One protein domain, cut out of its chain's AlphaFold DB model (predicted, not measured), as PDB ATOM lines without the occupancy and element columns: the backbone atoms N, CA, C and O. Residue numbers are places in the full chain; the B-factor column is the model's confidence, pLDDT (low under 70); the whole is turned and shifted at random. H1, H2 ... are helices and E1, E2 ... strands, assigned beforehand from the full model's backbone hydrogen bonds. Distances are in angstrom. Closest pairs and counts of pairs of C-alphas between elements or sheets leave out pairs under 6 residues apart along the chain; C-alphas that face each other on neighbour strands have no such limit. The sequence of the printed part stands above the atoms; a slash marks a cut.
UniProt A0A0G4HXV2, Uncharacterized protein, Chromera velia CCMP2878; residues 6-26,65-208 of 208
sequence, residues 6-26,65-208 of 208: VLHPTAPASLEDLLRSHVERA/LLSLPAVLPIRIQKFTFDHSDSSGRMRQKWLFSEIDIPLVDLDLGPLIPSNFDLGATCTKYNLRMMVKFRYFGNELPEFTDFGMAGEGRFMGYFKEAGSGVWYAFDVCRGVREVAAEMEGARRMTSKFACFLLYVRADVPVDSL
ATOM      1  N   VAL A   6     -32.510  18.237  16.172       81.94
ATOM      2  CA  VAL A   6     -31.757  19.294  16.863       81.94
ATOM      3  C   VAL A   6     -32.726  20.243  17.561       81.94
ATOM      4  O   VAL A   6     -33.464  20.996  16.924       81.94
ATOM      5  N   LEU A   7     -32.727  20.203  18.894       84.56
ATOM      6  CA  LEU A   7     -33.631  20.978  19.744       84.56
ATOM      7  C   LEU A   7     -32.911  22.171  20.375       84.56
ATOM      8  O   LEU A   7     -31.774  22.049  20.824       84.56
ATOM      9  N   HIS A   8     -33.593  23.315  20.448       86.00
ATOM     10  CA  HIS A   8     -33.040  24.583  20.938       86.00
ATOM     11  C   HIS A   8     -33.853  25.099  22.135       86.00
ATOM     12  O   HIS A   8     -34.770  25.903  21.950       86.00
ATOM     13  N   PRO A   9     -33.564  24.623  23.356       83.69
ATOM     14  CA  PRO A   9     -34.288  25.032  24.552       83.69
ATOM     15  C   PRO A   9     -33.836  26.434  24.984       83.69
ATOM     16  O   PRO A   9     -32.699  26.626  25.407       83.69
ATOM     17  N   THR A  10     -34.721  27.422  24.871       83.69
ATOM     18  CA  THR A  10     -34.473  28.807  25.326       83.69
ATOM     19  C   THR A  10     -35.121  29.117  26.677       83.69
ATOM     20  O   THR A  10     -34.813  30.136  27.288       83.69
ATOM     21  N   ALA A  11     -36.019  28.249  27.143       87.75
ATOM     22  CA  ALA A  11     -36.713  28.315  28.425       87.75
ATOM     23  C   ALA A  11     -36.967  26.884  28.940       87.75
ATOM     24  O   ALA A  11     -36.850  25.941  28.150       87.75
ATOM     25  N   PRO A  12     -37.277  26.699  30.238       93.25
ATOM     26  CA  PRO A  12     -37.705  25.405  30.760       93.25
ATOM     27  C   PRO A  12     -38.888  24.838  29.965       93.25
ATOM     28  O   PRO A  12     -39.870  25.548  29.752       93.25
ATOM     29  N   ALA A  13     -38.791  23.587  29.512       93.88
ATOM     30  CA  ALA A  13     -39.821  22.943  28.692       93.88
ATOM     31  C   ALA A  13     -39.796  21.413  28.833       93.88
ATOM     32  O   ALA A  13     -38.783  20.832  29.230       93.88
ATOM     33  N   SER A  14     -40.895  20.749  28.472       95.50
ATOM     34  CA  SER A  14     -40.889  19.297  28.274       95.50
ATOM     35  C   SER A  14     -40.191  18.933  26.957       95.50
ATOM     36  O   SER A  14     -40.132  19.743  26.024       95.50
ATOM     37  N   LEU A  15     -39.643  17.720  26.859       95.44
ATOM     38  CA  LEU A  15     -39.078  17.233  25.597       95.44
ATOM     39  C   LEU A  15     -40.143  17.197  24.490       95.44
ATOM     40  O   LEU A  15     -39.854  17.528  23.341       95.44
ATOM     41  N   GLU A  16     -41.371  16.833  24.847       93.75
ATOM     42  CA  GLU A  16     -42.526  16.774  23.959       93.75
ATOM     43  C   GLU A  16     -42.853  18.149  23.362       93.75
ATOM     44  O   GLU A  16     -43.051  18.256  22.152       93.75
ATOM     45  N   ASP A  17     -42.833  19.212  24.171       92.00
ATOM     46  CA  ASP A  17     -43.055  20.586  23.697       92.00
ATOM     47  C   ASP A  17     -41.928  21.059  22.775       92.00
ATOM     48  O   ASP A  17     -42.175  21.753  21.787       92.00
ATOM     49  N   LEU A  18     -40.681  20.674  23.062       91.38
ATOM     50  CA  LEU A  18     -39.540  21.005  22.205       91.38
ATOM     51  C   LEU A  18     -39.622  20.287  20.853       91.38
ATOM     52  O   LEU A  18     -39.360  20.909  19.823       91.38
ATOM     53  N   LEU A  19     -40.000  19.005  20.845       89.38
ATOM     54  CA  LEU A  19     -40.216  18.228  19.623       89.38
ATOM     55  C   LEU A  19     -41.399  18.776  18.825       89.38
ATOM     56  O   LEU A  19     -41.278  18.977  17.619       89.38
ATOM     57  N   ARG A  20     -42.502  19.110  19.501       87.12
ATOM     58  CA  ARG A  20     -43.648  19.778  18.885       87.12
ATOM     59  C   ARG A  20     -43.237  21.096  18.259       87.12
ATOM     60  O   ARG A  20     -43.484  21.300  17.083       87.12
ATOM     61  N   SER A  21     -42.530  21.951  18.994       83.62
ATOM     62  CA  SER A  21     -42.033  23.216  18.454       83.62
ATOM     63  C   SER A  21     -41.083  23.007  17.275       83.62
ATOM     64  O   SER A  21     -41.093  23.810  16.350       83.62
ATOM     65  N   HIS A  22     -40.278  21.943  17.264       81.94
ATOM     66  CA  HIS A  22     -39.406  21.617  16.136       81.94
ATOM     67  C   HIS A  22     -40.208  21.232  14.881       81.94
ATOM     68  O   HIS A  22     -39.942  21.765  13.805       81.94
ATOM     69  N   VAL A  23     -41.221  20.374  15.036       76.19
ATOM     70  CA  VAL A  23     -42.115  19.922  13.954       76.19
ATOM     71  C   VAL A  23     -43.070  21.038  13.497       76.19
ATOM     72  O   VAL A  23     -43.306  21.184  12.307       76.19
ATOM     73  N   GLU A  24     -43.573  21.879  14.404       70.31
ATOM     74  CA  GLU A  24     -44.543  22.954  14.120       70.31
ATOM     75  C   GLU A  24     -43.908  24.300  13.739       70.31
ATOM     76  O   GLU A  24     -44.539  25.096  13.044       70.31
ATOM     77  N   ARG A  25     -42.659  24.602  14.145       58.22
ATOM     78  CA  ARG A  25     -41.905  25.775  13.614       58.22
ATOM     79  C   ARG A  25     -41.875  25.758  12.098       58.22
ATOM     80  O   ARG A  25     -41.887  26.795  11.430       58.22
ATOM     81  N   ALA A  26     -41.871  24.543  11.605       52.84
ATOM     82  CA  ALA A  26     -42.200  24.140  10.284       52.84
ATOM     83  C   ALA A  26     -43.719  24.301  10.051       52.84
ATOM     84  O   ALA A  26     -44.447  23.330   9.925       52.84
ATOM     85  N   LEU A  65     -42.751  14.164  10.179       65.88
ATOM     86  CA  LEU A  65     -42.286  12.794  10.338       65.88
ATOM     87  C   LEU A  65     -42.995  11.918   9.310       65.88
ATOM     88  O   LEU A  65     -44.157  11.568   9.482       65.88
ATOM     89  N   LEU A  66     -42.289  11.592   8.227       66.12
ATOM     90  CA  LEU A  66     -42.773  10.676   7.185       66.12
ATOM     91  C   LEU A  66     -42.518   9.206   7.539       66.12
ATOM     92  O   LEU A  66     -42.929   8.300   6.824       66.12
ATOM     93  N   SER A  67     -41.791   8.947   8.620       74.75
ATOM     94  CA  SER A  67     -41.613   7.611   9.170       74.75
ATOM     95  C   SER A  67     -41.213   7.704  10.637       74.75
ATOM     96  O   SER A  67     -40.770   8.751  11.110       74.75
ATOM     97  N   LEU A  68     -41.371   6.592  11.350       84.06
ATOM     98  CA  LEU A  68     -40.932   6.447  12.729       84.06
ATOM     99  C   LEU A  68     -39.694   5.547  12.782       84.06
ATOM    100  O   LEU A  68     -39.832   4.328  12.626       84.06
ATOM    101  N   PRO A  69     -38.486   6.099  12.996       86.94
ATOM    102  CA  PRO A  69     -37.271   5.298  13.004       86.94
ATOM    103  C   PRO A  69     -37.244   4.368  14.224       86.94
ATOM    104  O   PRO A  69     -37.770   4.706  15.281       86.94
ATOM    105  N   ALA A  70     -36.619   3.195  14.108       89.38
ATOM    106  CA  ALA A  70     -36.447   2.281  15.245       89.38
ATOM    107  C   ALA A  70     -35.605   2.917  16.369       89.38
ATOM    108  O   ALA A  70     -35.873   2.715  17.554       89.38
ATOM    109  N   VAL A  71     -34.616   3.723  15.977       91.81
ATOM    110  CA  VAL A  71     -33.728   4.476  16.860       91.81
ATOM    111  C   VAL A  71     -33.911   5.962  16.576       91.81
ATOM    112  O   VAL A  71     -33.810   6.397  15.434       91.81
ATOM    113  N   LEU A  72     -34.168   6.741  17.622       92.88
ATOM    114  CA  LEU A  72     -34.437   8.170  17.555       92.88
ATOM    115  C   LEU A  72     -33.326   8.937  18.294       92.88
ATOM    116  O   LEU A  72     -33.377   9.069  19.525       92.88
ATOM    117  N   PRO A  73     -32.301   9.424  17.573       94.75
ATOM    118  CA  PRO A  73     -31.271  10.274  18.146       94.75
ATOM    119  C   PRO A  73     -31.760  11.726  18.236       94.75
ATOM    120  O   PRO A  73     -32.201  12.327  17.255       94.75
ATOM    121  N   ILE A  74     -31.631  12.321  19.419       94.50
ATOM    122  CA  ILE A  74     -31.998  13.714  19.679       94.50
ATOM    123  C   ILE A  74     -30.781  14.448  20.229       94.50
ATOM    124  O   ILE A  74     -30.271  14.142  21.305       94.50
ATOM    125  N   ARG A  75     -30.335  15.472  19.510       93.62
ATOM    126  CA  ARG A  75     -29.339  16.438  19.960       93.62
ATOM    127  C   ARG A  75     -30.030  17.638  20.585       93.62
ATOM    128  O   ARG A  75     -30.902  18.268  19.994       93.62
ATOM    129  N   ILE A  76     -29.552  18.021  21.757       91.38
ATOM    130  CA  ILE A  76     -29.969  19.247  22.424       91.38
ATOM    131  C   ILE A  76     -28.868  20.280  22.231       91.38
ATOM    132  O   ILE A  76     -27.757  20.152  22.748       91.38
ATOM    133  N   GLN A  77     -29.171  21.301  21.440       87.19
ATOM    134  CA  GLN A  77     -28.250  22.373  21.121       87.19
ATOM    135  C   GLN A  77     -28.130  23.316  22.321       87.19
ATOM    136  O   GLN A  77     -29.006  24.135  22.589       87.19
ATOM    137  N   LYS A  78     -27.016  23.186  23.047       82.00
ATOM    138  CA  LYS A  78     -26.717  23.944  24.273       82.00
ATOM    139  C   LYS A  78     -25.918  25.224  24.047       82.00
ATOM    140  O   LYS A  78     -25.570  25.886  25.013       82.00
ATOM    141  N   PHE A  79     -25.641  25.585  22.798       77.94
ATOM    142  CA  PHE A  79     -24.991  26.848  22.472       77.94
ATOM    143  C   PHE A  79     -25.565  27.458  21.200       77.94
ATOM    144  O   PHE A  79     -25.922  26.752  20.255       77.94
ATOM    145  N   THR A  80     -25.622  28.779  21.155       77.00
ATOM    146  CA  THR A  80     -25.909  29.554  19.948       77.00
ATOM    147  C   THR A  80     -24.743  30.475  19.674       77.00
ATOM    148  O   THR A  80     -24.061  30.912  20.597       77.00
ATOM    149  N   PHE A  81     -24.512  30.777  18.407       74.81
ATOM    150  CA  PHE A  81     -23.520  31.772  18.050       74.81
ATOM    151  C   PHE A  81     -24.170  33.142  18.035       74.81
ATOM    152  O   PHE A  81     -25.250  33.302  17.467       74.81
ATOM    153  N   ASP A  82     -23.507  34.103  18.660       66.50
ATOM    154  CA  ASP A  82     -23.866  35.505  18.567       66.50
ATOM    155  C   ASP A  82     -22.749  36.267  17.841       66.50
ATOM    156  O   ASP A  82     -21.557  36.056  18.092       66.50
ATOM    157  N   HIS A  83     -23.148  37.124  16.904       57.66
ATOM    158  CA  HIS A  83     -22.262  37.944  16.071       57.66
ATOM    159  C   HIS A  83     -22.045  39.352  16.656       57.66
ATOM    160  O   HIS A  83     -21.580  40.246  15.956       57.66
ATOM    161  N   SER A  84     -22.423  39.583  17.913       54.22
ATOM    162  CA  SER A  84     -22.797  40.918  18.387       54.22
ATOM    163  C   SER A  84     -21.699  41.792  18.994       54.22
ATOM    164  O   SER A  84     -22.035  42.855  19.516       54.22
ATOM    165  N   ASP A  85     -20.409  41.445  18.922       53.59
ATOM    166  CA  ASP A  85     -19.379  42.392  19.367       53.59
ATOM    167  C   ASP A  85     -18.809  43.252  18.228       53.59
ATOM    168  O   ASP A  85     -18.584  42.811  17.101       53.59
ATOM    169  N   SER A  86     -18.563  44.527  18.538       56.16
ATOM    170  CA  SER A  86     -17.934  45.515  17.650       56.16
ATOM    171  C   SER A  86     -16.506  45.141  17.226       56.16
ATOM    172  O   SER A  86     -15.890  45.861  16.443       56.16
ATOM    173  N   SER A  87     -15.981  44.018  17.731       62.62
ATOM    174  CA  SER A  87     -14.669  43.471  17.396       62.62
ATOM    175  C   SER A  87     -14.715  42.402  16.298       62.62
ATOM    176  O   SER A  87     -13.663  41.927  15.872       62.62
ATOM    177  N   GLY A  88     -15.911  42.031  15.819       62.47
ATOM    178  CA  GLY A  88     -16.094  41.017  14.778       62.47
ATOM    179  C   GLY A  88     -15.767  39.597  15.245       62.47
ATOM    180  O   GLY A  88     -15.555  38.714  14.409       62.47
ATOM    181  N   ARG A  89     -15.697  39.355  16.561       66.44
ATOM    182  CA  ARG A  89     -15.399  38.034  17.125       66.44
ATOM    183  C   ARG A  89     -16.687  37.253  17.347       66.44
ATOM    184  O   ARG A  89     -17.652  37.746  17.924       66.44
ATOM    185  N   MET A  90     -16.692  36.000  16.898       68.19
ATOM    186  CA  MET A  90     -17.807  35.082  17.112       68.19
ATOM    187  C   MET A  90     -17.812  34.623  18.573       68.19
ATOM    188  O   MET A  90     -16.847  34.004  19.029       68.19
ATOM    189  N   ARG A  91     -18.898  34.896  19.298       71.44
ATOM    190  CA  ARG A  91     -19.083  34.417  20.675       71.44
ATOM    191  C   ARG A  91     -20.087  33.277  20.708       71.44
ATOM    192  O   ARG A  91     -21.065  33.264  19.961       71.44
ATOM    193  N   GLN A  92     -19.852  32.311  21.584       75.56
ATOM    194  CA  GLN A  92     -20.800  31.245  21.880       75.56
ATOM    195  C   GLN A  92     -21.586  31.620  23.130       75.56
ATOM    196  O   GLN A  92     -21.001  31.791  24.194       75.56
ATOM    197  N   LYS A  93     -22.906  31.736  23.005       79.44
ATOM    198  CA  LYS A  93     -23.829  31.884  24.130       79.44
ATOM    199  C   LYS A  93     -24.322  30.512  24.561       79.44
ATOM    200  O   LYS A  93     -24.855  29.776  23.728       79.44
ATOM    201  N   TRP A  94     -24.191  30.179  25.839       78.31
ATOM    202  CA  TRP A  94     -24.685  28.908  26.363       78.31
ATOM    203  C   TRP A  94     -26.175  28.963  26.724       78.31
ATOM    204  O   TRP A  94     -26.683  29.958  27.235       78.31
ATOM    205  N   LEU A  95     -26.879  27.859  26.473       81.25
ATOM    206  CA  LEU A  95     -28.303  27.668  26.745       81.25
ATOM    207  C   LEU A  95     -28.489  26.527  27.755       81.25
ATOM    208  O   LEU A  95     -28.584  25.360  27.380       81.25
ATOM    209  N   PHE A  96     -28.557  26.852  29.048       81.06
ATOM    210  CA  PHE A  96     -28.686  25.865  30.135       81.06
ATOM    211  C   PHE A  96     -30.115  25.703  30.677       81.06
ATOM    212  O   PHE A  96     -30.311  25.377  31.848       81.06
ATOM    213  N   SER A  97     -31.127  25.915  29.836       87.56
ATOM    214  CA  SER A  97     -32.524  25.718  30.228       87.56
ATOM    215  C   SER A  97     -32.805  24.265  30.627       87.56
ATOM    216  O   SER A  97     -32.254  23.325  30.038       87.56
ATOM    217  N   GLU A  98     -33.651  24.103  31.646       92.19
ATOM    218  CA  GLU A  98     -34.135  22.805  32.117       92.19
ATOM    219  C   GLU A  98     -35.002  22.130  31.064       92.19
ATOM    220  O   GLU A  98     -35.770  22.778  30.359       92.19
ATOM    221  N   ILE A  99     -34.872  20.813  30.968       94.81
ATOM    222  CA  ILE A  99     -35.698  20.000  30.086       94.81
ATOM    223  C   ILE A  99     -36.212  18.838  30.904       94.81
ATOM    224  O   ILE A  99     -35.411  18.140  31.527       94.81
ATOM    225  N   ASP A 100     -37.522  18.654  30.906       96.31
ATOM    226  CA  ASP A 100     -38.166  17.495  31.504       96.31
ATOM    227  C   ASP A 100     -38.231  16.355  30.475       96.31
ATOM    228  O   ASP A 100     -38.851  16.488  29.418       96.31
ATOM    229  N   ILE A 101     -37.512  15.268  30.756       96.31
ATOM    230  CA  ILE A 101     -37.191  14.200  29.804       96.31
ATOM    231  C   ILE A 101     -37.912  12.910  30.221       96.31
ATOM    232  O   ILE A 101     -37.597  12.366  31.284       96.31
ATOM    233  N   PRO A 102     -38.824  12.359  29.400       96.12
ATOM    234  CA  PRO A 102     -39.441  11.062  29.668       96.12
ATOM    235  C   PRO A 102     -38.436   9.918  29.506       96.12
ATOM    236  O   PRO A 102     -37.781   9.788  28.475       96.12
ATOM    237  N   LEU A 103     -38.316   9.052  30.510       94.06
ATOM    238  CA  LEU A 103     -37.452   7.866  30.450       94.06
ATOM    239  C   LEU A 103     -38.140   6.692  29.741       94.06
ATOM    240  O   LEU A 103     -37.475   5.831  29.168       94.06
ATOM    241  N   VAL A 104     -39.471   6.667  29.779       92.12
ATOM    242  CA  VAL A 104     -40.327   5.648  29.164       92.12
ATOM    243  C   VAL A 104     -41.517   6.312  28.484       92.12
ATOM    244  O   VAL A 104     -41.926   7.397  28.897       92.12
ATOM    245  N   ASP A 105     -42.082   5.637  27.485       93.25
ATOM    246  CA  ASP A 105     -43.329   6.031  26.816       93.25
ATOM    247  C   ASP A 105     -43.329   7.459  26.222       93.25
ATOM    248  O   ASP A 105     -44.355   8.138  26.250       93.25
ATOM    249  N   LEU A 106     -42.209   7.926  25.652       95.81
ATOM    250  CA  LEU A 106     -42.221   9.125  24.803       95.81
ATOM    251  C   LEU A 106     -43.089   8.832  23.571       95.81
ATOM    252  O   LEU A 106     -42.702   8.023  22.729       95.81
ATOM    253  N   ASP A 107     -44.251   9.470  23.476       93.25
ATOM    254  CA  ASP A 107     -45.205   9.246  22.391       93.25
ATOM    255  C   ASP A 107     -45.063  10.314  21.301       93.25
ATOM    256  O   ASP A 107     -45.307  11.499  21.538       93.25
ATOM    257  N   LEU A 108     -44.677   9.887  20.097       90.38
ATOM    258  CA  LEU A 108     -44.617  10.757  18.921       90.38
ATOM    259  C   LEU A 108     -45.945  10.816  18.156       90.38
ATOM    260  O   LEU A 108     -46.055  11.612  17.227       90.38
ATOM    261  N   GLY A 109     -46.952  10.023  18.544       87.19
ATOM    262  CA  GLY A 109     -48.295   9.998  17.951       87.19
ATOM    263  C   GLY A 109     -48.885  11.394  17.724       87.19
ATOM    264  O   GLY A 109     -49.277  11.701  16.600       87.19
ATOM    265  N   PRO A 110     -48.871  12.284  18.735       86.88
ATOM    266  CA  PRO A 110     -49.368  13.654  18.594       86.88
ATOM    267  C   PRO A 110     -48.606  14.539  17.595       86.88
ATOM    268  O   PRO A 110     -49.099  15.609  17.253       86.88
ATOM    269  N   LEU A 111     -47.401  14.147  17.166       82.56
ATOM    270  CA  LEU A 111     -46.565  14.901  16.220       82.56
ATOM    271  C   LEU A 111     -46.744  14.437  14.768       82.56
ATOM    272  O   LEU A 111     -46.194  15.050  13.852       82.56
ATOM    273  N   ILE A 112     -47.474  13.344  14.556       78.25
ATOM    274  CA  ILE A 112     -47.714  12.779  13.233       78.25
ATOM    275  C   ILE A 112     -48.930  13.477  12.613       78.25
ATOM    276  O   ILE A 112     -49.981  13.563  13.254       78.25
ATOM    277  N   PRO A 113     -48.821  13.976  11.368       73.25
ATOM    278  CA  PRO A 113     -49.956  14.562  10.670       73.25
ATOM    279  C   PRO A 113     -51.125  13.577  10.566       73.25
ATOM    280  O   PRO A 113     -50.938  12.415  10.218       73.25
ATOM    281  N   SER A 114     -52.350  14.044  10.809       69.62
ATOM    282  CA  SER A 114     -53.560  13.202  10.793       69.62
ATOM    283  C   SER A 114     -53.863  12.560   9.433       69.62
ATOM    284  O   SER A 114     -54.626  11.602   9.358       69.62
ATOM    285  N   ASN A 115     -53.276  13.083   8.357       68.00
ATOM    286  CA  ASN A 115     -53.363  12.556   6.999       68.00
ATOM    287  C   ASN A 115     -52.262  11.535   6.664       68.00
ATOM    288  O   ASN A 115     -52.197  11.082   5.520       68.00
ATOM    289  N   PHE A 116     -51.390  11.199   7.616       69.06
ATOM    290  CA  PHE A 116     -50.324  10.224   7.434       69.06
ATOM    291  C   PHE A 116     -50.692   8.898   8.108       69.06
ATOM    292  O   PHE A 116     -50.740   8.802   9.334       69.06
ATOM    293  N   ASP A 117     -50.969   7.870   7.301       69.94
ATOM    294  CA  ASP A 117     -51.290   6.533   7.801       69.94
ATOM    295  C   ASP A 117     -50.006   5.758   8.121       69.94
ATOM    296  O   ASP A 117     -49.272   5.325   7.231       69.94
ATOM    297  N   LEU A 118     -49.730   5.588   9.414       69.38
ATOM    298  CA  LEU A 118     -48.636   4.750   9.913       69.38
ATOM    299  C   LEU A 118     -49.047   3.284  10.100       69.38
ATOM    300  O   LEU A 118     -48.237   2.476  10.568       69.38
ATOM    301  N   GLY A 119     -50.290   2.920   9.782       72.12
ATOM    302  CA  GLY A 119     -50.854   1.609  10.071       72.12
ATOM    303  C   GLY A 119     -50.758   1.265  11.561       72.12
ATOM    304  O   GLY A 119     -51.005   2.094  12.433       72.12
ATOM    305  N   ALA A 120     -50.355   0.030  11.864       74.38
ATOM    306  CA  ALA A 120     -50.187  -0.472  13.232       74.38
ATOM    307  C   ALA A 120     -48.809  -0.151  13.858       74.38
ATOM    308  O   ALA A 120     -48.384  -0.833  14.792       74.38
ATOM    309  N   THR A 121     -48.074   0.838  13.336       80.62
ATOM    310  CA  THR A 121     -46.715   1.145  13.813       80.62
ATOM    311  C   THR A 121     -46.738   1.717  15.231       80.62
ATOM    312  O   THR A 121     -47.510   2.623  15.541       80.62
ATOM    313  N   CYS A 122     -45.854   1.222  16.101       87.44
ATOM    314  CA  CYS A 122     -45.688   1.747  17.452       87.44
ATOM    315  C   CYS A 122     -45.177   3.199  17.426       87.44
ATOM    316  O   CYS A 122     -44.150   3.483  16.817       87.44
ATOM    317  N   THR A 123     -45.852   4.116  18.121       90.88
ATOM    318  CA  THR A 123     -45.450   5.533  18.230       90.88
ATOM    319  C   THR A 123     -44.658   5.851  19.496       90.88
ATOM    320  O   THR A 123     -44.226   6.988  19.692       90.88
ATOM    321  N   LYS A 124     -44.481   4.855  20.370       94.94
ATOM    322  CA  LYS A 124     -43.880   5.016  21.692       94.94
ATOM    323  C   LYS A 124     -42.405   4.668  21.682       94.94
ATOM    324  O   LYS A 124     -41.986   3.700  21.053       94.94
ATOM    325  N   TYR A 125     -41.640   5.422  22.456       95.31
ATOM    326  CA  TYR A 125     -40.198   5.291  22.563       95.31
ATOM    327  C   TYR A 125     -39.741   5.269  24.020       95.31
ATOM    328  O   TYR A 125     -40.253   5.994  24.870       95.31
ATOM    329  N   ASN A 126     -38.715   4.470  24.299       94.69
ATOM    330  CA  ASN A 126     -38.074   4.371  25.604       94.69
ATOM    331  C   ASN A 126     -36.648   4.912  25.529       94.69
ATOM    332  O   ASN A 126     -35.906   4.610  24.590       94.69
ATOM    333  N   LEU A 127     -36.249   5.699  26.527       95.25
ATOM    334  CA  LEU A 127     -34.901   6.243  26.591       95.25
ATOM    335  C   LEU A 127     -33.911   5.109  26.877       95.25
ATOM    336  O   LEU A 127     -34.088   4.322  27.810       95.25
ATOM    337  N   ARG A 128     -32.847   5.044  26.082       93.94
ATOM    338  CA  ARG A 128     -31.757   4.070  26.231       93.94
ATOM    339  C   ARG A 128     -30.450   4.716  26.637       93.94
ATOM    340  O   ARG A 128     -29.663   4.075  27.323       93.94
ATOM    341  N   MET A 129     -30.222   5.965  26.245       94.62
ATOM    342  CA  MET A 129     -29.013   6.698  26.599       94.62
ATOM    343  C   MET A 129     -29.308   8.180  26.762       94.62
ATOM    344  O   MET A 129     -30.063   8.765  25.990       94.62
ATOM    345  N   MET A 130     -28.657   8.800  27.734       95.12
ATOM    346  CA  MET A 130     -28.607  10.247  27.880       95.12
ATOM    347  C   MET A 130     -27.173  10.669  28.146       95.12
ATOM    348  O   MET A 130     -26.551  10.200  29.095       95.12
ATOM    349  N   VAL A 131     -26.682  11.613  27.354       94.06
ATOM    350  CA  VAL A 131     -25.398  12.280  27.564       94.06
ATOM    351  C   VAL A 131     -25.664  13.666  28.133       94.06
ATOM    352  O   VAL A 131     -26.469  14.428  27.596       94.06
ATOM    353  N   LYS A 132     -24.962  14.002  29.208       91.44
ATOM    354  CA  LYS A 132     -24.957  15.301  29.871       91.44
ATOM    355  C   LYS A 132     -23.564  15.925  29.785       91.44
ATOM    356  O   LYS A 132     -22.551  15.231  29.893       91.44
ATOM    357  N   PHE A 133     -23.508  17.241  29.646       87.94
ATOM    358  CA  PHE A 133     -22.272  18.000  29.805       87.94
ATOM    359  C   PHE A 133     -22.135  18.486  31.248       87.94
ATOM    360  O   PHE A 133     -22.947  19.271  31.732       87.94
ATOM    361  N   ARG A 134     -21.104  18.024  31.950       84.44
ATOM    362  CA  ARG A 134     -20.767  18.503  33.289       84.44
ATOM    363  C   ARG A 134     -19.704  19.583  33.181       84.44
ATOM    364  O   ARG A 134     -18.570  19.281  32.825       84.44
ATOM    365  N   TYR A 135     -20.072  20.802  33.547       79.25
ATOM    366  CA  TYR A 135     -19.140  21.914  33.689       79.25
ATOM    367  C   TYR A 135     -18.341  21.796  35.001       79.25
ATOM    368  O   TYR A 135     -18.872  21.307  36.004       79.25
ATOM    369  N   PHE A 136     -17.064  22.187  34.985       73.81
ATOM    370  CA  PHE A 136     -16.159  22.116  36.141       73.81
ATOM    371  C   PHE A 136     -15.982  23.439  36.883       73.81
ATOM    372  O   PHE A 136     -15.594  23.409  38.050       73.81
ATOM    373  N   GLY A 137     -16.257  24.572  36.240       67.38
ATOM    374  CA  GLY A 137     -16.135  25.869  36.892       67.38
ATOM    375  C   GLY A 137     -17.259  26.131  37.900       67.38
ATOM    376  O   GLY A 137     -18.323  25.508  37.867       67.38
ATOM    377  N   ASN A 138     -17.010  27.085  38.794       63.94
ATOM    378  CA  ASN A 138     -17.927  27.442  39.881       63.94
ATOM    379  C   ASN A 138     -19.196  28.157  39.388       63.94
ATOM    380  O   ASN A 138     -20.231  28.092  40.048       63.94
ATOM    381  N   GLU A 139     -19.127  28.807  38.224       68.06
ATOM    382  CA  GLU A 139     -20.234  29.527  37.595       68.06
ATOM    383  C   GLU A 139     -20.324  29.158  36.116       68.06
ATOM    384  O   GLU A 139     -19.306  29.089  35.425       68.06
ATOM    385  N   LEU A 140     -21.541  28.914  35.623       68.88
ATOM    386  CA  LEU A 140     -21.764  28.620  34.209       68.88
ATOM    387  C   LEU A 140     -21.554  29.903  33.390       68.88
ATOM    388  O   LEU A 140     -22.288  30.869  33.608       68.88
ATOM    389  N   PRO A 141     -20.599  29.929  32.446       70.06
ATOM    390  CA  PRO A 141     -20.346  31.118  31.654       70.06
ATOM    391  C   PRO A 141     -21.539  31.369  30.734       70.06
ATOM    392  O   PRO A 141     -21.982  30.472  30.014       70.06
ATOM    393  N   GLU A 142     -22.052  32.598  30.733       71.44
ATOM    394  CA  GLU A 142     -23.101  32.989  29.785       71.44
ATOM    395  C   GLU A 142     -22.549  33.016  28.348       71.44
ATOM    396  O   GLU A 142     -23.233  32.601  27.408       71.44
ATOM    397  N   PHE A 143     -21.283  33.422  28.197       71.12
ATOM    398  CA  PHE A 143     -20.571  33.499  26.925       71.12
ATOM    399  C   PHE A 143     -19.172  32.886  27.015       71.12
ATOM    400  O   PHE A 143     -18.469  33.072  28.007       71.12
ATOM    401  N   THR A 144     -18.742  32.216  25.948       69.19
ATOM    402  CA  THR A 144     -17.359  31.760  25.753       69.19
ATOM    403  C   THR A 144     -16.861  32.149  24.363       69.19
ATOM    404  O   THR A 144     -17.635  32.187  23.402       69.19
ATOM    405  N   ASP A 145     -15.563  32.430  24.241       66.44
ATOM    406  CA  ASP A 145     -14.938  32.649  22.935       66.44
ATOM    407  C   ASP A 145     -15.003  31.369  22.093       66.44
ATOM    408  O   ASP A 145     -14.870  30.252  22.606       66.44
ATOM    409  N   PHE A 146     -15.199  31.519  20.780       57.28
ATOM    410  CA  PHE A 146     -15.186  30.383  19.868       57.28
ATOM    411  C   PHE A 146     -13.845  29.636  19.933       57.28
ATOM    412  O   PHE A 146     -12.786  30.228  19.740       57.28
ATOM    413  N   GLY A 147     -13.892  28.326  20.185       54.12
ATOM    414  CA  GLY A 147     -12.697  27.481  20.280       54.12
ATOM    415  C   GLY A 147     -12.101  27.364  21.686       54.12
ATOM    416  O   GLY A 147     -11.231  26.520  21.893       54.12
ATOM    417  N   MET A 148     -12.606  28.113  22.672       57.56
ATOM    418  CA  MET A 148     -12.371  27.790  24.080       57.56
ATOM    419  C   MET A 148     -13.241  26.581  24.427       57.56
ATOM    420  O   MET A 148     -14.444  26.709  24.661       57.56
ATOM    421  N   ALA A 149     -12.652  25.384  24.411       53.53
ATOM    422  CA  ALA A 149     -13.305  24.198  24.949       53.53
ATOM    423  C   ALA A 149     -13.591  24.467  26.432       53.53
ATOM    424  O   ALA A 149     -12.669  24.499  27.244       53.53
ATOM    425  N   GLY A 150     -14.855  24.745  26.760       57.69
ATOM    426  CA  GLY A 150     -15.264  25.024  28.131       57.69
ATOM    427  C   GLY A 150     -14.778  23.925  29.074       57.69
ATOM    428  O   GLY A 150     -14.787  22.745  28.723       57.69
ATOM    429  N   GLU A 151     -14.345  24.320  30.268       71.12
ATOM    430  CA  GLU A 151     -13.891  23.407  31.312       71.12
ATOM    431  C   GLU A 151     -15.031  22.463  31.704       71.12
ATOM    432  O   GLU A 151     -15.931  22.804  32.471       71.12
ATOM    433  N   GLY A 152     -15.034  21.257  31.150       77.81
ATOM    434  CA  GLY A 152     -16.082  20.291  31.419       77.81
ATOM    435  C   GLY A 152     -15.814  18.945  30.777       77.81
ATOM    436  O   GLY A 152     -14.815  18.730  30.094       77.81
ATOM    437  N   ARG A 153     -16.726  18.009  31.015       84.75
ATOM    438  CA  ARG A 153     -16.672  16.672  30.424       84.75
ATOM    439  C   ARG A 153     -18.056  16.126  30.146       84.75
ATOM    440  O   ARG A 153     -19.035  16.500  30.790       84.75
ATOM    441  N   PHE A 154     -18.109  15.166  29.237       88.56
ATOM    442  CA  PHE A 154     -19.312  14.391  29.000       88.56
ATOM    443  C   PHE A 154     -19.402  13.230  29.985       88.56
ATOM    444  O   PHE A 154     -18.435  12.522  30.267       88.56
ATOM    445  N   MET A 155     -20.594  13.061  30.522       91.81
ATOM    446  CA  MET A 155     -20.985  11.929  31.346       91.81
ATOM    447  C   MET A 155     -22.447  11.624  31.059       91.81
ATOM    448  O   MET A 155     -23.107  12.383  30.353       91.81
ATOM    449  N   GLY A 156     -22.992  10.543  31.582       92.88
ATOM    450  CA  GLY A 156     -24.368  10.219  31.264       92.88
ATOM    451  C   GLY A 156     -24.825   8.903  31.834       92.88
ATOM    452  O   GLY A 156     -24.227   8.370  32.764       92.88
ATOM    453  N   TYR A 157     -25.904   8.410  31.247       93.25
ATOM    454  CA  TYR A 157     -26.587   7.205  31.668       93.25
ATOM    455  C   TYR A 157     -26.921   6.377  30.444       93.25
ATOM    456  O   TYR A 157     -27.259   6.936  29.395       93.25
ATOM    457  N   PHE A 158     -26.879   5.062  30.582       92.94
ATOM    458  CA  PHE A 158     -27.436   4.149  29.598       92.94
ATOM    459  C   PHE A 158     -28.156   2.998  30.290       92.94
ATOM    460  O   PHE A 158     -27.819   2.631  31.415       92.94
ATOM    461  N   LYS A 159     -29.166   2.452  29.620       90.19
ATOM    462  CA  LYS A 159     -29.921   1.292  30.087       90.19
ATOM    463  C   LYS A 159     -29.387   0.054  29.382       90.19
ATOM    464  O   LYS A 159     -29.341   0.030  28.149       90.19
ATOM    465  N   GLU A 160     -28.993  -0.965  30.132       88.06
ATOM    466  CA  GLU A 160     -28.584  -2.254  29.568       88.06
ATOM    467  C   GLU A 160     -29.792  -2.982  28.951       88.06
ATOM    468  O   GLU A 160     -30.935  -2.806  29.384       88.06
ATOM    469  N   ALA A 161     -29.583  -3.710  27.852       81.56
ATOM    470  CA  ALA A 161     -30.649  -4.378  27.097       81.56
ATOM    471  C   ALA A 161     -31.244  -5.565  27.864       81.56
ATOM    472  O   ALA A 161     -32.441  -5.541  28.146       81.56
ATOM    473  N   GLY A 162     -30.394  -6.495  28.307       78.56
ATOM    474  CA  GLY A 162     -30.829  -7.719  28.977       78.56
ATOM    475  C   GLY A 162     -31.398  -7.506  30.383       78.56
ATOM    476  O   GLY A 162     -32.481  -7.997  30.687       78.56
ATOM    477  N   SER A 163     -30.698  -6.770  31.255       81.75
ATOM    478  CA  SER A 163     -31.135  -6.590  32.652       81.75
ATOM    479  C   SER A 163     -32.152  -5.461  32.842       81.75
ATOM    480  O   SER A 163     -32.864  -5.422  33.843       81.75
ATOM    481  N   GLY A 164     -32.198  -4.500  31.914       81.38
ATOM    482  CA  GLY A 164     -32.949  -3.260  32.091       81.38
ATOM    483  C   GLY A 164     -32.375  -2.324  33.165       81.38
ATOM    484  O   GLY A 164     -33.026  -1.329  33.492       81.38
ATOM    485  N   VAL A 165     -31.180  -2.604  33.694       86.81
ATOM    486  CA  VAL A 165     -30.511  -1.787  34.716       86.81
ATOM    487  C   VAL A 165     -29.902  -0.535  34.085       86.81
ATOM    488  O   VAL A 165     -29.404  -0.551  32.956       86.81
ATOM    489  N   TRP A 166     -29.959   0.579  34.818       90.25
ATOM    490  CA  TRP A 166     -29.307   1.828  34.436       90.25
ATOM    491  C   TRP A 166     -27.878   1.896  34.973       90.25
ATOM    492  O   TRP A 166     -27.631   1.740  36.169       90.25
ATOM    493  N   TYR A 167     -26.952   2.236  34.085       90.06
ATOM    494  CA  TYR A 167     -25.551   2.479  34.388       90.06
ATOM    495  C   TYR A 167     -25.224   3.947  34.174       90.06
ATOM    496  O   TYR A 167     -25.683   4.559  33.206       90.06
ATOM    497  N   ALA A 168     -24.393   4.503  35.050       91.00
ATOM    498  CA  ALA A 168     -23.792   5.808  34.848       91.00
ATOM    499  C   ALA A 168     -22.415   5.640  34.196       91.00
ATOM    500  O   ALA A 168     -21.633   4.760  34.561       91.00
ATOM    501  N   PHE A 169     -22.083   6.511  33.251       90.69
ATOM    502  CA  PHE A 169     -20.750   6.564  32.662       90.69
ATOM    503  C   PHE A 169     -20.167   7.964  32.780       90.69
ATOM    504  O   PHE A 169     -20.865   8.975  32.712       90.69
ATOM    505  N   ASP A 170     -18.854   8.015  32.923       88.25
ATOM    506  CA  ASP A 170     -18.062   9.233  32.927       88.25
ATOM    507  C   ASP A 170     -16.847   8.969  32.046       88.25
ATOM    508  O   ASP A 170     -16.080   8.043  32.316       88.25
ATOM    509  N   VAL A 171     -16.665   9.771  30.993       78.19
ATOM    510  CA  VAL A 171     -15.602   9.550  29.996       78.19
ATOM    511  C   VAL A 171     -14.213   9.471  30.646       78.19
ATOM    512  O   VAL A 171     -13.337   8.779  30.138       78.19
ATOM    513  N   CYS A 172     -14.011  10.112  31.801       79.69
ATOM    514  CA  CYS A 172     -12.739  10.084  32.523       79.69
ATOM    515  C   CYS A 172     -12.661   9.008  33.618       79.69
ATOM    516  O   CYS A 172     -11.567   8.711  34.088       79.69
ATOM    517  N   ARG A 173     -13.796   8.496  34.112       80.56
ATOM    518  CA  ARG A 173     -13.849   7.607  35.296       80.56
ATOM    519  C   ARG A 173     -14.432   6.222  35.012       80.56
ATOM    520  O   ARG A 173     -14.537   5.425  35.944       80.56
ATOM    521  N   GLY A 174     -14.781   5.942  33.759       84.62
ATOM    522  CA  GLY A 174     -15.353   4.674  33.321       84.62
ATOM    523  C   GLY A 174     -16.841   4.539  33.648       84.62
ATOM    524  O   GLY A 174     -17.540   5.523  33.909       84.62
ATOM    525  N   VAL A 175     -17.322   3.300  33.605       85.44
ATOM    526  CA  VAL A 175     -18.715   2.935  33.889       85.44
ATOM    527  C   VAL A 175     -18.844   2.540  35.352       85.44
ATOM    528  O   VAL A 175     -17.994   1.831  35.892       85.44
ATOM    529  N   ARG A 176     -19.912   2.997  35.999       80.50
ATOM    530  CA  ARG A 176     -20.315   2.547  37.328       80.50
ATOM    531  C   ARG A 176     -21.774   2.127  37.255       80.50
ATOM    532  O   ARG A 176     -22.622   2.877  36.774       80.50
ATOM    533  N   GLU A 177     -22.053   0.921  37.729       66.81
ATOM    534  CA  GLU A 177     -23.399   0.565  38.165       66.81
ATOM    535  C   GLU A 177     -23.811   1.578  39.234       66.81
ATOM    536  O   GLU A 177     -22.940   2.026  39.980       66.81
ATOM    537  N   VAL A 178     -25.089   1.961  39.262       64.38
ATOM    538  CA  VAL A 178     -25.710   3.023  40.080       64.38
ATOM    539  C   VAL A 178     -26.243   4.152  39.206       64.38
ATOM    540  O   VAL A 178     -25.556   5.111  38.858       64.38
ATOM    541  N   ALA A 179     -27.552   4.097  39.010       59.12
ATOM    542  CA  ALA A 179     -28.364   5.290  39.129       59.12
ATOM    543  C   ALA A 179     -29.671   4.913  39.838       59.12
ATOM    544  O   ALA A 179     -30.697   4.750  39.189       59.12
ATOM    545  N   ALA A 180     -29.650   4.787  41.173       62.50
ATOM    546  CA  ALA A 180     -30.882   4.650  41.968       62.50
ATOM    547  C   ALA A 180     -31.885   5.784  41.659       62.50
ATOM    548  O   ALA A 180     -33.090   5.603  41.733       62.50
ATOM    549  N   GLU A 181     -31.373   6.946  41.237       69.25
ATOM    550  CA  GLU A 181     -32.153   8.084  40.735       69.25
ATOM    551  C   GLU A 181     -32.890   7.825  39.406       69.25
ATOM    552  O   GLU A 181     -33.856   8.517  39.099       69.25
ATOM    553  N   MET A 182     -32.436   6.856  38.607       78.44
ATOM    554  CA  MET A 182     -33.070   6.439  37.350       78.44
ATOM    555  C   MET A 182     -33.960   5.208  37.541       78.44
ATOM    556  O   MET A 182     -34.845   4.946  36.725       78.44
ATOM    557  N   GLU A 183     -33.720   4.426  38.592       76.50
ATOM    558  CA  GLU A 183     -34.494   3.229  38.894       76.50
ATOM    559  C   GLU A 183     -35.911   3.608  39.342       76.50
ATOM    560  O   GLU A 183     -36.113   4.433  40.229       76.50
ATOM    561  N   GLY A 184     -36.926   3.068  38.660       77.31
ATOM    562  CA  GLY A 184     -38.334   3.413  38.898       77.31
ATOM    563  C   GLY A 184     -38.756   4.820  38.443       77.31
ATOM    564  O   GLY A 184     -39.955   5.106  38.388       77.31
ATOM    565  N   ALA A 185     -37.817   5.688  38.060       85.12
ATOM    566  CA  ALA A 185     -38.133   7.004  37.526       85.12
ATOM    567  C   ALA A 185     -38.806   6.886  36.149       85.12
ATOM    568  O   ALA A 185     -38.385   6.121  35.280       85.12
ATOM    569  N   ARG A 186     -39.864   7.676  35.929       90.69
ATOM    570  CA  ARG A 186     -40.521   7.783  34.612       90.69
ATOM    571  C   ARG A 186     -40.068   9.010  33.830       90.69
ATOM    572  O   ARG A 186     -40.186   9.018  32.609       90.69
ATOM    573  N   ARG A 187     -39.555  10.031  34.518       93.31
ATOM    574  CA  ARG A 187     -39.072  11.290  33.937       93.31
ATOM    575  C   ARG A 187     -37.851  11.791  34.705       93.31
ATOM    576  O   ARG A 187     -37.671  11.436  35.870       93.31
ATOM    577  N   MET A 188     -37.034  12.613  34.060       92.50
ATOM    578  CA  MET A 188     -35.898  13.296  34.672       92.50
ATOM    579  C   MET A 188     -35.759  14.714  34.126       92.50
ATOM    580  O   MET A 188     -35.690  14.916  32.917       92.50
ATOM    581  N   THR A 189     -35.579  15.685  35.018       93.44
ATOM    582  CA  THR A 189     -35.238  17.055  34.628       93.44
ATOM    583  C   THR A 189     -33.727  17.224  34.488       93.44
ATOM    584  O   THR A 189     -32.957  16.842  35.372       93.44
ATOM    585  N   SER A 190     -33.263  17.828  33.390       91.25
ATOM    586  CA  SER A 190     -31.843  18.136  33.202       91.25
ATOM    587  C   SER A 190     -31.591  19.467  32.495       91.25
ATOM    588  O   SER A 190     -32.062  19.703  31.388       91.25
ATOM    589  N   LYS A 191     -30.736  20.306  33.097       89.12
ATOM    590  CA  LYS A 191     -30.141  21.496  32.448       89.12
ATOM    591  C   LYS A 191     -29.045  21.144  31.448       89.12
ATOM    592  O   LYS A 191     -28.757  21.911  30.531       89.12
ATOM    593  N   PHE A 192     -28.436  19.978  31.630       90.00
ATOM    594  CA  PHE A 192     -27.150  19.619  31.042       90.00
ATOM    595  C   PHE A 192     -27.239  18.530  29.978       90.00
ATOM    596  O   PHE A 192     -26.217  18.197  29.391       90.00
ATOM    597  N   ALA A 193     -28.422  17.964  29.726       92.50
ATOM    598  CA  ALA A 193     -28.613  16.979  28.667       92.50
ATOM    599  C   ALA A 193     -28.229  17.567  27.299       92.50
ATOM    600  O   ALA A 193     -28.724  18.623  26.909       92.50
ATOM    601  N   CYS A 194     -27.348  16.881  26.580       91.94
ATOM    602  CA  CYS A 194     -26.835  17.274  25.265       91.94
ATOM    603  C   CYS A 194     -27.262  16.299  24.170       91.94
ATOM    604  O   CYS A 194     -27.371  16.686  23.008       91.94
ATOM    605  N   PHE A 195     -27.485  15.039  24.532       95.31
ATOM    606  CA  PHE A 195     -27.879  14.001  23.596       95.31
ATOM    607  C   PHE A 195     -28.775  12.984  24.290       95.31
ATOM    608  O   PHE A 195     -28.498  12.595  25.426       95.31
ATOM    609  N   LEU A 196     -29.827  12.560  23.602       97.12
ATOM    610  CA  LEU A 196     -30.751  11.519  24.029       97.12
ATOM    611  C   LEU A 196     -30.850  10.483  22.915       97.12
ATOM    612  O   LEU A 196     -30.952  10.836  21.741       97.12
ATOM    613  N   LEU A 197     -30.843   9.211  23.293       96.12
ATOM    614  CA  LEU A 197     -31.091   8.101  22.386       96.12
ATOM    615  C   LEU A 197     -32.340   7.371  22.845       96.12
ATOM    616  O   LEU A 197     -32.349   6.746  23.910       96.12
ATOM    617  N   TYR A 198     -33.377   7.452  22.030       95.69
ATOM    618  CA  TYR A 198     -34.623   6.734  22.225       95.69
ATOM    619  C   TYR A 198     -34.680   5.527  21.293       95.69
ATOM    620  O   TYR A 198     -34.199   5.583  20.164       95.69
ATOM    621  N   VAL A 199     -35.283   4.438  21.757       94.00
ATOM    622  CA  VAL A 199     -35.575   3.255  20.938       94.00
ATOM    623  C   VAL A 199     -37.067   2.982  21.001       94.00
ATOM    624  O   VAL A 199     -37.679   3.108  22.064       94.00
ATOM    625  N   ARG A 200     -37.655   2.652  19.854       93.56
ATOM    626  CA  ARG A 200     -39.087   2.385  19.730       93.56
ATOM    627  C   ARG A 200     -39.476   1.185  20.596       93.56
ATOM    628  O   ARG A 200     -38.734   0.212  20.691       93.56
ATOM    629  N   ALA A 201     -40.607   1.278  21.286       92.19
ATOM    630  CA  ALA A 201     -40.965   0.360  22.369       92.19
ATOM    631  C   ALA A 201     -41.266  -1.075  21.898       92.19
ATOM    632  O   ALA A 201     -41.213  -1.998  22.705       92.19
ATOM    633  N   ASP A 202     -41.571  -1.257  20.614       90.62
ATOM    634  CA  ASP A 202     -41.796  -2.548  19.958       90.62
ATOM    635  C   ASP A 202     -40.506  -3.210  19.442       90.62
ATOM    636  O   ASP A 202     -40.545  -4.357  19.000       90.62
ATOM    637  N   VAL A 203     -39.366  -2.513  19.481       88.44
ATOM    638  CA  VAL A 203     -38.092  -3.028  18.972       88.44
ATOM    639  C   VAL A 203     -37.363  -3.799  20.079       88.44
ATOM    640  O   VAL A 203     -37.054  -3.220  21.127       88.44
ATOM    641  N   PRO A 204     -37.038  -5.089  19.867       82.75
ATOM    642  CA  PRO A 204     -36.249  -5.849  20.822       82.75
ATOM    643  C   PRO A 204     -34.823  -5.302  20.841       82.75
ATOM    644  O   PRO A 204     -34.096  -5.387  19.853       82.75
ATOM    645  N   VAL A 205     -34.410  -4.729  21.969       75.62
ATOM    646  CA  VAL A 205     -33.114  -4.040  22.066       75.62
ATOM    647  C   VAL A 205     -31.934  -5.002  21.896       75.62
ATOM    648  O   VAL A 205     -30.911  -4.594  21.368       75.62
ATOM    649  N   ASP A 206     -32.097  -6.280  22.246       72.56
ATOM    650  CA  ASP A 206     -31.068  -7.317  22.050       72.56
ATOM    651  C   ASP A 206     -30.805  -7.652  20.568       72.56
ATOM    652  O   ASP A 206     -29.901  -8.424  20.257       72.56
ATOM    653  N   SER A 207     -31.614  -7.110  19.651       60.03
ATOM    654  CA  SER A 207     -31.505  -7.329  18.204       60.03
ATOM    655  C   SER A 207     -30.962  -6.127  17.420       60.03
ATOM    656  O   SER A 207     -30.855  -6.212  16.195       60.03
ATOM    657  N   LEU A 208     -30.647  -5.024  18.114       58.00
ATOM    658  CA  LEU A 208     -30.030  -3.809  17.566       58.00
ATOM    659  C   LEU A 208     -28.508  -3.841  17.737       58.00
ATOM    660  O   LEU A 208     -27.824  -3.367  16.805       58.00
TER     661      LEU A 208
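This is residues 6 to 26 and 65 to 208 of the 208 residues of an uncharacterized protein of Chromera velia CCMP2878 (UniProt A0A0G4HXV2). A strongly twisted wall of six antiparallel strands, in the order E1, E11, E5, E7, E8, E9, makes the body; the small pair E4 and E10 lies over part of one face, and the lone helix H1 begins next to E4 and points past the E1 edge. Beyond one end of the wall, E1 runs on into E2 of a second small sheet, E2, E3, E6, while the long link from E4 to E5 loops out at the opposite end. The printed part has 165 residues, with one named helix followed along the chain by eleven named strands, E1 to E11; all three sheets are antiparallel. The class is mostly strand, though under half of the residues, 73, are in named elements. The whole is compact, with a radius of gyration of the C-alphas of 17.8 A and spans of 57 by 43 by 24 A.

In the large sheet, E1 is residues 71 to 76, 16.2 A long; E11 is residues 193 to 200, 20.1 A, ending with C-alpha 200 at (-39.087, 2.385, 19.730). E5, residues 124 to 135, is the longest strand by residues, 32.3 A from first to last C-alpha, and bends by 52 degrees at residue 128. E7 is residues 152 to 159, 23.5 A; E8 is residues 166 to 170 and E9 residues 174 to 177. The second sheet has E2, residues 79 to 82, E3, residues 91 to 94, and E6, residues 143 to 145. E4 is residues 99 to 102 and E10 residues 187 to 190. H1, residues 15 to 25, is 15.0 A long and begins with C-alpha 15 at (-39.078, 17.233, 25.597).

E1 and E9 are the large sheet's edge strands. E1 and E11 pair through N 74 and O 196, 2.8 A; E11 and E5 through N 197 and O 129, 2.8 A; E5 and E7 through N 132 and O 155, 2.7 A. E7, E8 and E9 form a meander, each strand the antiparallel neighbour of the one before, with N 158 and O 167 at 2.9 A and N 168 and O 176 at 3.0 A. In the second sheet, the hairpin E2 and E3 has N 93 and O 80 at 2.8 A, and E3 and E6 have N 92 and O 144 at 2.9 A. E4 and E10 have N 101 and O 188 at 2.8 A. The closest C-alphas of E4 and E5 are those of Pro 102 and Leu 127, 7.3 A apart; those of H1 and E4 are Leu 15 and Ile 101, 5.5 A. H1 is only just not on the large sheet, with 4 pairs of C-alphas within 10 A. In H1 every O i to N i+4 pair is within hydrogen-bond range.

The C-alphas farthest apart, those of Ser 87 and Ala 120, are 56.7 A apart. Residues 27 to 64 are not printed, and C-alphas 26 and 65 across the cut are 11.3 A apart. The link from E4 to E5, residues 103 to 123, is long. The mean pLDDT of the printed part is 81.4; 36 residues are under 70, among them 82 to 90 and 144 to 150.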